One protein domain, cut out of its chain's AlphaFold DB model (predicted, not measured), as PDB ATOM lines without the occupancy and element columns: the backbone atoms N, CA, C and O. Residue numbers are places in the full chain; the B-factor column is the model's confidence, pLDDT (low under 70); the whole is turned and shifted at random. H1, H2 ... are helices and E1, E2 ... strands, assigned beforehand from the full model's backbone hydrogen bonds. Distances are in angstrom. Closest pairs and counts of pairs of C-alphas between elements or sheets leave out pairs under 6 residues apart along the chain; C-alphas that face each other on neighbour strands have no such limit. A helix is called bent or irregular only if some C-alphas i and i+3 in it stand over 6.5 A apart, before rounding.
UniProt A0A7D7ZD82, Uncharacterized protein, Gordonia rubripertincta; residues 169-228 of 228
ATOM      1  N   PRO A 169      26.743  17.150 -69.911       59.31
ATOM      2  CA  PRO A 169      25.581  16.411 -70.388       59.31
ATOM      3  C   PRO A 169      25.371  16.744 -71.866       59.31
ATOM      4  O   PRO A 169      25.180  17.899 -72.228       59.31
ATOM      5  N   SER A 170      25.490  15.742 -72.733       68.62
ATOM      6  CA  SER A 170      25.392  15.930 -74.177       68.62
ATOM      7  C   SER A 170      24.125  15.286 -74.711       68.62
ATOM      8  O   SER A 170      23.878  14.111 -74.442       68.62
ATOM      9  N   TYR A 171      23.369  16.019 -75.520       76.88
ATOM     10  CA  TYR A 171      22.200  15.486 -76.212       76.88
ATOM     11  C   TYR A 171      22.592  15.090 -77.630       76.88
ATOM     12  O   TYR A 171      23.007  15.939 -78.419       76.88
ATOM     13  N   THR A 172      22.473  13.806 -77.964       80.56
ATOM     14  CA  THR A 172      22.668  13.342 -79.342       80.56
ATOM     15  C   THR A 172      21.518  13.849 -80.204       80.56
ATOM     16  O   THR A 172      20.353  13.619 -79.890       80.56
ATOM     17  N   LEU A 173      21.849  14.539 -81.289       81.38
ATOM     18  CA  LEU A 173      20.885  15.008 -82.272       81.38
ATOM     19  C   LEU A 173      20.707  13.924 -83.346       81.38
ATOM     20  O   LEU A 173      21.708  13.336 -83.769       81.38
ATOM     21  N   PRO A 174      19.483  13.684 -83.848       80.38
ATOM     22  CA  PRO A 174      19.216  12.726 -84.926       80.38
ATOM     23  C   PRO A 174      19.665  13.257 -86.302       80.38
ATOM     24  O   PRO A 174      19.047  12.983 -87.322       80.38
ATOM     25  N   ILE A 175      20.747  14.040 -86.341       81.31
ATOM     26  CA  ILE A 175      21.277  14.668 -87.545       81.31
ATOM     27  C   ILE A 175      22.670  14.096 -87.824       81.31
ATOM     28  O   ILE A 175      23.524  14.113 -86.924       81.31
ATOM     29  N   PRO A 176      22.943  13.620 -89.051       83.00
ATOM     30  CA  PRO A 176      24.271  13.164 -89.424       83.00
ATOM     31  C   PRO A 176      25.259  14.333 -89.513       83.00
ATOM     32  O   PRO A 176      24.919  15.460 -89.871       83.00
ATOM     33  N   CYS A 177      26.523  14.056 -89.216       80.25
ATOM     34  CA  CYS A 177      27.602  15.014 -89.380       80.25
ATOM     35  C   CYS A 177      27.757  15.379 -90.868       80.25
ATOM     36  O   CYS A 177      27.888  14.474 -91.696       80.25
ATOM     37  N   PRO A 178      27.814  16.678 -91.215       78.56
ATOM     38  CA  PRO A 178      27.951  17.126 -92.602       78.56
ATOM     39  C   PRO A 178      29.355  16.890 -93.175       78.56
ATOM     40  O   PRO A 178      29.559  17.019 -94.379       78.56
ATOM     41  N   ASN A 179      30.339  16.550 -92.335       74.62
ATOM     42  CA  ASN A 179      31.660  16.164 -92.807       74.62
ATOM     43  C   ASN A 179      31.580  14.795 -93.502       74.62
ATOM     44  O   ASN A 179      31.411  13.767 -92.843       74.62
ATOM     45  N   SER A 180      31.742  14.785 -94.825       70.25
ATOM     46  CA  SER A 180      31.650  13.588 -95.668       70.25
ATOM     47  C   SER A 180      32.642  12.488 -95.275       70.25
ATOM     48  O   SER A 180      32.317  11.307 -95.373       70.25
ATOM     49  N   ALA A 181      33.808  12.850 -94.732       67.06
ATOM     50  CA  ALA A 181      34.802  11.896 -94.236       67.06
ATOM     51  C   ALA A 181      34.400  11.217 -92.909       67.06
ATOM     52  O   ALA A 181      35.028  10.247 -92.492       67.06
ATOM     53  N   CYS A 182      33.362  11.713 -92.225       67.62
ATOM     54  CA  CYS A 182      32.927  11.221 -90.915       67.62
ATOM     55  C   CYS A 182      31.929  10.048 -91.001       67.62
ATOM     56  O   CYS A 182      31.546   9.501 -89.965       67.62
ATOM     57  N   GLY A 183      31.481   9.665 -92.203       71.75
ATOM     58  CA  GLY A 183      30.579   8.523 -92.395       71.75
ATOM     59  C   GLY A 183      29.218   8.684 -91.706       71.75
ATOM     60  O   GLY A 183      28.727   7.735 -91.103       71.75
ATOM     61  N   LEU A 184      28.639   9.892 -91.751       70.25
ATOM     62  CA  LEU A 184      27.279  10.203 -91.274       70.25
ATOM     63  C   LEU A 184      27.015   9.932 -89.775       70.25
ATOM     64  O   LEU A 184      25.873   9.757 -89.358       70.25
ATOM     65  N   ARG A 185      28.054   9.937 -88.931       75.19
ATOM     66  CA  ARG A 185      27.904   9.836 -87.463       75.19
ATOM     67  C   ARG A 185      27.166  11.048 -86.890       75.19
ATOM     68  O   ARG A 185      27.302  12.146 -87.415       75.19
ATOM     69  N   THR A 186      26.418  10.869 -85.807       78.81
ATOM     70  CA  THR A 186      25.512  11.899 -85.280       78.81
ATOM     71  C   THR A 186      26.225  13.081 -84.618       78.81
ATOM     72  O   THR A 186      27.333  12.972 -84.075       78.81
ATOM     73  N   LEU A 187      25.575  14.243 -84.684       82.94
ATOM     74  CA  LEU A 187      25.960  15.442 -83.942       82.94
ATOM     75  C   LEU A 187      25.479  15.368 -82.484       82.94
ATOM     76  O   LEU A 187      24.532  14.660 -82.155       82.94
ATOM     77  N   GLN A 188      26.133  16.118 -81.600       84.75
ATOM     78  CA  GLN A 188      25.798  16.233 -80.184       84.75
ATOM     79  C   GLN A 188      25.715  17.709 -79.792       84.75
ATOM     80  O   GLN A 188      26.631  18.479 -80.080       84.75
ATOM     81  N   ARG A 189      24.646  18.102 -79.097       81.06
ATOM     82  CA  ARG A 189      24.552  19.391 -78.404       81.06
ATOM     83  C   ARG A 189      25.279  19.278 -77.073       81.06
ATOM     84  O   ARG A 189      25.013  18.348 -76.309       81.06
ATOM     85  N   ARG A 190      26.180  20.214 -76.798       76.25
ATOM     86  CA  ARG A 190      26.894  20.325 -75.527       76.25
ATOM     87  C   ARG A 190      26.631  21.694 -74.905       76.25
ATOM     88  O   ARG A 190      26.687  22.688 -75.631       76.25
ATOM     89  N   PRO A 191      26.372  21.754 -73.593       68.50
ATOM     90  CA  PRO A 191      26.267  23.019 -72.902       68.50
ATOM     91  C   PRO A 191      27.626  23.710 -72.857       68.50
ATOM     92  O   PRO A 191      28.669  23.072 -72.686       68.50
ATOM     93  N   GLY A 192      27.620  25.021 -73.054       63.41
ATOM     94  CA  GLY A 192      28.782  25.887 -72.879       63.41
ATOM     95  C   GLY A 192      28.643  26.796 -71.669       63.41
ATOM     96  O   GLY A 192      27.659  26.768 -70.929       63.41
ATOM     97  N   MET A 193      29.683  27.596 -71.432       53.19
ATOM     98  CA  MET A 193      29.662  28.580 -70.352       53.19
ATOM     99  C   MET A 193      28.644  29.683 -70.673       53.19
ATOM    100  O   MET A 193      28.477  30.057 -71.829       53.19
ATOM    101  N   GLN A 194      27.974  30.208 -69.643       56.69
ATOM    102  CA  GLN A 194      26.979  31.290 -69.757       56.69
ATOM    103  C   GLN A 194      25.697  30.925 -70.539       56.69
ATOM    104  O   GLN A 194      25.009  31.808 -71.043       56.69
ATOM    105  N   GLY A 195      25.349  29.634 -70.621       58.62
ATOM    106  CA  GLY A 195      24.095  29.182 -71.244       58.62
ATOM    107  C   GLY A 195      24.115  29.171 -72.776       58.62
ATOM    108  O   GLY A 195      23.066  29.020 -73.397       58.62
ATOM    109  N   GLN A 196      25.291  29.336 -73.386       65.12
ATOM    110  CA  GLN A 196      25.472  29.162 -74.823       65.12
ATOM    111  C   GLN A 196      25.790  27.705 -75.132       65.12
ATOM    112  O   GLN A 196      26.816  27.189 -74.700       65.12
ATOM    113  N   ASP A 197      24.943  27.053 -75.919       71.69
ATOM    114  CA  ASP A 197      25.156  25.665 -76.311       71.69
ATOM    115  C   ASP A 197      25.798  25.576 -77.691       71.69
ATOM    116  O   ASP A 197      25.463  26.329 -78.608       71.69
ATOM    117  N   TYR A 198      26.698  24.611 -77.855       79.81
ATOM    118  CA  TYR A 198      27.394  24.363 -79.112       79.81
ATOM    119  C   TYR A 198      27.101  22.957 -79.630       79.81
ATOM    120  O   TYR A 198      26.983  21.991 -78.871       79.81
ATOM    121  N   ILE A 199      26.973  22.838 -80.951       83.38
ATOM    122  CA  ILE A 199      26.721  21.561 -81.623       83.38
ATOM    123  C   ILE A 199      28.030  21.053 -82.222       83.38
ATOM    124  O   ILE A 199      28.654  21.714 -83.054       83.38
ATOM    125  N   VAL A 200      28.444  19.857 -81.811       82.00
ATOM    126  CA  VAL A 200      29.703  19.231 -82.228       82.00
ATOM    127  C   VAL A 200      29.512  17.766 -82.588       82.00
ATOM    128  O   VAL A 200      28.713  17.054 -81.987       82.00
ATOM    129  N   CYS A 201      30.281  17.268 -83.551       76.56
ATOM    130  CA  CYS A 201      30.349  15.841 -83.832       76.56
ATOM    131  C   CYS A 201      31.246  15.141 -82.803       76.56
ATOM    132  O   CYS A 201      32.449  15.405 -82.746       76.56
ATOM    133  N   GLY A 202      30.696  14.183 -82.051       68.81
ATOM    134  CA  GLY A 202      31.466  13.374 -81.097       68.81
ATOM    135  C   GLY A 202      32.503  12.439 -81.744       68.81
ATOM    136  O   GLY A 202      33.385  11.936 -81.052       68.81
ATOM    137  N   ALA A 203      32.418  12.213 -83.062       65.62
ATOM    138  CA  ALA A 203      33.306  11.313 -83.800       65.62
ATOM    139  C   ALA A 203      34.499  12.029 -84.465       65.62
ATOM    140  O   ALA A 203      35.636  11.615 -84.248       65.62
ATOM    141  N   CYS A 204      34.260  13.089 -85.251       62.09
ATOM    142  CA  CYS A 204      35.317  13.813 -85.982       62.09
ATOM    143  C   CYS A 204      35.647  15.205 -85.423       62.09
ATOM    144  O   CYS A 204      36.547  15.861 -85.939       62.09
ATOM    145  N   GLY A 205      34.921  15.684 -84.408       66.12
ATOM    146  CA  GLY A 205      35.161  16.999 -83.807       66.12
ATOM    147  C   GLY A 205      34.673  18.193 -84.634       66.12
ATOM    148  O   GLY A 205      34.939  19.328 -84.254       66.12
ATOM    149  N   TYR A 206      33.948  17.968 -85.738       74.31
ATOM    150  CA  TYR A 206      33.323  19.048 -86.505       74.31
ATOM    151  C   TYR A 206      32.410  19.887 -85.603       74.31
ATOM    152  O   TYR A 206      31.462  19.354 -85.026       74.31
ATOM    153  N   ALA A 207      32.697  21.184 -85.500       80.19
ATOM    154  CA  ALA A 207      31.890  22.151 -84.770       80.19
ATOM    155  C   ALA A 207      31.017  22.939 -85.745       80.19
ATOM    156  O   ALA A 207      31.492  23.480 -86.746       80.19
ATOM    157  N   VAL A 208      29.726  22.994 -85.449       80.81
ATOM    158  CA  VAL A 208      28.774  23.772 -86.228       80.81
ATOM    159  C   VAL A 208      28.960  25.252 -85.900       80.81
ATOM    160  O   VAL A 208      28.978  25.631 -84.735       80.81
ATOM    161  N   LYS A 209      29.053  26.090 -86.935       77.81
ATOM    162  CA  LYS A 209      29.021  27.552 -86.798       77.81
ATOM    163  C   LYS A 209      27.583  28.047 -86.651       77.81
ATOM    164  O   LYS A 209      26.701  27.529 -87.334       77.81
ATOM    165  N   ASP A 210      27.376  29.113 -85.887       76.25
ATOM    166  CA  ASP A 210      26.060  29.730 -85.658       76.25
ATOM    167  C   ASP A 210      25.306  30.049 -86.959       76.25
ATOM    168  O   ASP A 210      24.098  29.836 -87.062       76.25
ATOM    169  N   SER A 211      26.028  30.460 -88.009       76.50
ATOM    170  CA  SER A 211      25.468  30.728 -89.342       76.50
ATOM    171  C   SER A 211      24.760  29.523 -89.973       76.50
ATOM    172  O   SER A 211      23.948  29.690 -90.880       76.50
ATOM    173  N   HIS A 212      25.065  28.305 -89.522       76.50
ATOM    174  CA  HIS A 212      24.513  27.054 -90.039       76.50
ATOM    175  C   HIS A 212      23.410  26.465 -89.146       76.50
ATOM    176  O   HIS A 212      22.852  25.419 -89.482       76.50
ATOM    177  N   TYR A 213      23.055  27.120 -88.034       77.88
ATOM    178  CA  TYR A 213      22.021  26.621 -87.119       77.88
ATOM    179  C   TYR A 213      20.639  26.589 -87.781       77.88
ATOM    180  O   TYR A 213      19.897  25.626 -87.607       77.88
ATOM    181  N   SER A 214      20.316  27.577 -88.618       74.94
ATOM    182  CA  SER A 214      19.048  27.630 -89.360       74.94
ATOM    183  C   SER A 214      18.868  26.449 -90.321       74.94
ATOM    184  O   SER A 214      17.769  25.912 -90.447       74.94
ATOM    185  N   PHE A 215      19.949  26.011 -90.972       76.62
ATOM    186  CA  PHE A 215      19.953  24.825 -91.826       76.62
ATOM    187  C   PHE A 215      19.767  23.545 -91.005       76.62
ATOM    188  O   PHE A 215      18.948  22.702 -91.358       76.62
ATOM    189  N   LEU A 216      20.467  23.430 -89.875       75.50
ATOM    190  CA  LEU A 216      20.342  22.277 -88.983       75.50
ATOM    191  C   LEU A 216      18.943  22.124 -88.400       75.50
ATOM    192  O   LEU A 216      18.453  21.006 -88.349       75.50
ATOM    193  N   ILE A 217      18.291  23.220 -88.010       78.25
ATOM    194  CA  ILE A 217      16.913  23.190 -87.502       78.25
ATOM    195  C   ILE A 217      15.961  22.620 -88.560       78.25
ATOM    196  O   ILE A 217      15.145  21.767 -88.228       78.25
ATOM    197  N   LYS A 218      16.097  23.029 -89.831       78.38
ATOM    198  CA  LYS A 218      15.283  22.487 -90.934       78.38
ATOM    199  C   LYS A 218      15.483  20.982 -91.096       78.38
ATOM    200  O   LYS A 218      14.512  20.241 -91.059       78.38
ATOM    201  N   VAL A 219      16.739  20.536 -91.170       78.88
ATOM    202  CA  VAL A 219      17.065  19.104 -91.268       78.88
ATOM    203  C   VAL A 219      16.528  18.333 -90.059       78.88
ATOM    204  O   VAL A 219      16.019  17.232 -90.215       78.88
ATOM    205  N   MET A 220      16.599  18.908 -88.856       77.62
ATOM    206  CA  MET A 220      16.094  18.264 -87.645       77.62
ATOM    207  C   MET A 220      14.576  18.073 -87.688       77.62
ATOM    208  O   MET A 220      14.103  16.997 -87.335       77.62
ATOM    209  N   ILE A 221      13.831  19.082 -88.154       78.94
ATOM    210  CA  ILE A 221      12.376  19.005 -88.345       78.94
ATOM    211  C   ILE A 221      12.029  17.928 -89.379       78.94
ATOM    212  O   ILE A 221      11.151  17.113 -89.114       78.94
ATOM    213  N   ASP A 222      12.759  17.857 -90.495       75.69
ATOM    214  CA  ASP A 222      12.537  16.846 -91.540       75.69
ATOM    215  C   ASP A 222      12.829  15.411 -91.058       75.69
ATOM    216  O   ASP A 222      12.270  14.447 -91.579       75.69
ATOM    217  N   THR A 223      13.705  15.250 -90.059       70.38
ATOM    218  CA  THR A 223      14.019  13.943 -89.454       70.38
ATOM    219  C   THR A 223      13.043  13.510 -88.359       70.38
ATOM    220  O   THR A 223      13.136  12.372 -87.893       70.38
ATOM    221  N   LEU A 224      12.124  14.381 -87.926       70.94
ATOM    222  CA  LEU A 224      11.091  13.987 -86.972       70.94
ATOM    223  C   LEU A 224      10.092  13.061 -87.681       70.94
ATOM    224  O   LEU A 224       9.575  13.418 -88.741       70.94
ATOM    225  N   PRO A 225       9.804  11.869 -87.133       69.00
ATOM    226  CA  PRO A 225       8.779  11.013 -87.705       69.00
ATOM    227  C   PRO A 225       7.440  11.753 -87.671       69.00
ATOM    228  O   PRO A 225       7.033  12.257 -86.626       69.00
ATOM    229  N   SER A 226       6.760  11.826 -88.816       69.94
ATOM    230  CA  SER A 226       5.397  12.351 -88.894       69.94
ATOM    231  C   SER A 226       4.508  11.522 -87.969       69.94
ATOM    232  O   SER A 226       4.390  10.312 -88.189       69.94
ATOM    233  N   GLU A 227       3.921  12.146 -86.948       59.97
ATOM    234  CA  GLU A 227       2.935  11.497 -86.081       59.97
ATOM    235  C   GLU A 227       1.838  10.884 -86.967       59.97
ATOM    236  O   GLU A 227       1.217  11.573 -87.778       59.97
ATOM    237  N   ARG A 228       1.686   9.559 -86.879       44.66
ATOM    238  CA  ARG A 228       0.580   8.800 -87.464       44.66
ATOM    239  C   ARG A 228      -0.397   8.438 -86.366       44.66
ATOM    240  O   ARG A 228       0.093   8.044 -85.284       44.66
TER     241      ARG A 228
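Overview. This is residues 169 to 228 of the 228 residues of an uncharacterized protein of Gordonia rubripertincta (UniProt A0A7D7ZD82). A small wall of three strands, folded back and forth as two hairpins in a row, has one helix running across one face; its other face has no named helix over it. Beyond the helix a tail, residues 223 to 228, leads away to one end of the long axis. The printed part has 60 residues, with E1, E2, E3 and then H1 along the chain; the sheet's order is E1 - E2 - E3, antiparallel, and the class is mixed, helices and strands. It is compact, with a radius of gyration of the C-alphas of 12.0 A, and spans 39 by 29 by 23 A.

Arrangement. Look first at the meander, each strand the antiparallel neighbour of the one before: E1, residues 171 to 176, E2, residues 186 to 191, and E3, residues 197 to 201. In the hairpin of E1 and E2, N 173 and O 187 are 2.8 A apart, within hydrogen-bond range; the directions stand at 146 degrees. In the hairpin of E2 and E3, N 188 and O 200 are 2.8 A apart, within hydrogen-bond range, and the angle is 151 degrees. H1, residues 210 to 222, is on one face of the sheet in two layers, one of helix and one of strands, at a height over the sheet of 9.3 A. It lies over E1 and runs across the strands, at 80 degrees to E1 on the local plane, which is fitted to just 6 C-alphas. H1 and E1 touch; their closest C-alphas, of Ile 175 and Met 220, are 6.3 A apart. H1 and E3 are near each other, with 5 pairs of C-alphas within 10 A. In H1, 7 of 9 O i to N i+4 pairs are within hydrogen-bond range.

Along the chain. Find C-alpha 171 at (22.200, 15.486, -76.212), where E1 begins; it is 13.6 A long. E2 measures 16.7 A and E3 13.4 A. From C-alpha 210 at (26.060, 29.730, -85.658), H1 runs 19.6 A to C-alpha 222 at (12.537, 16.846, -91.540). H1 is irregular: C-alphas 211 and 214 are 7.1 A apart.

Size, cuts and confidence. The two C-alphas farthest apart, of Met 193 and Arg 228, the chain's last residue, are 39.1 A apart. The printed part has no cut; the E2 to E3 link is tight, the other two short. Its mean pLDDT is 73.2, with residues 191 to 196 and 225 to 228 among those under 70.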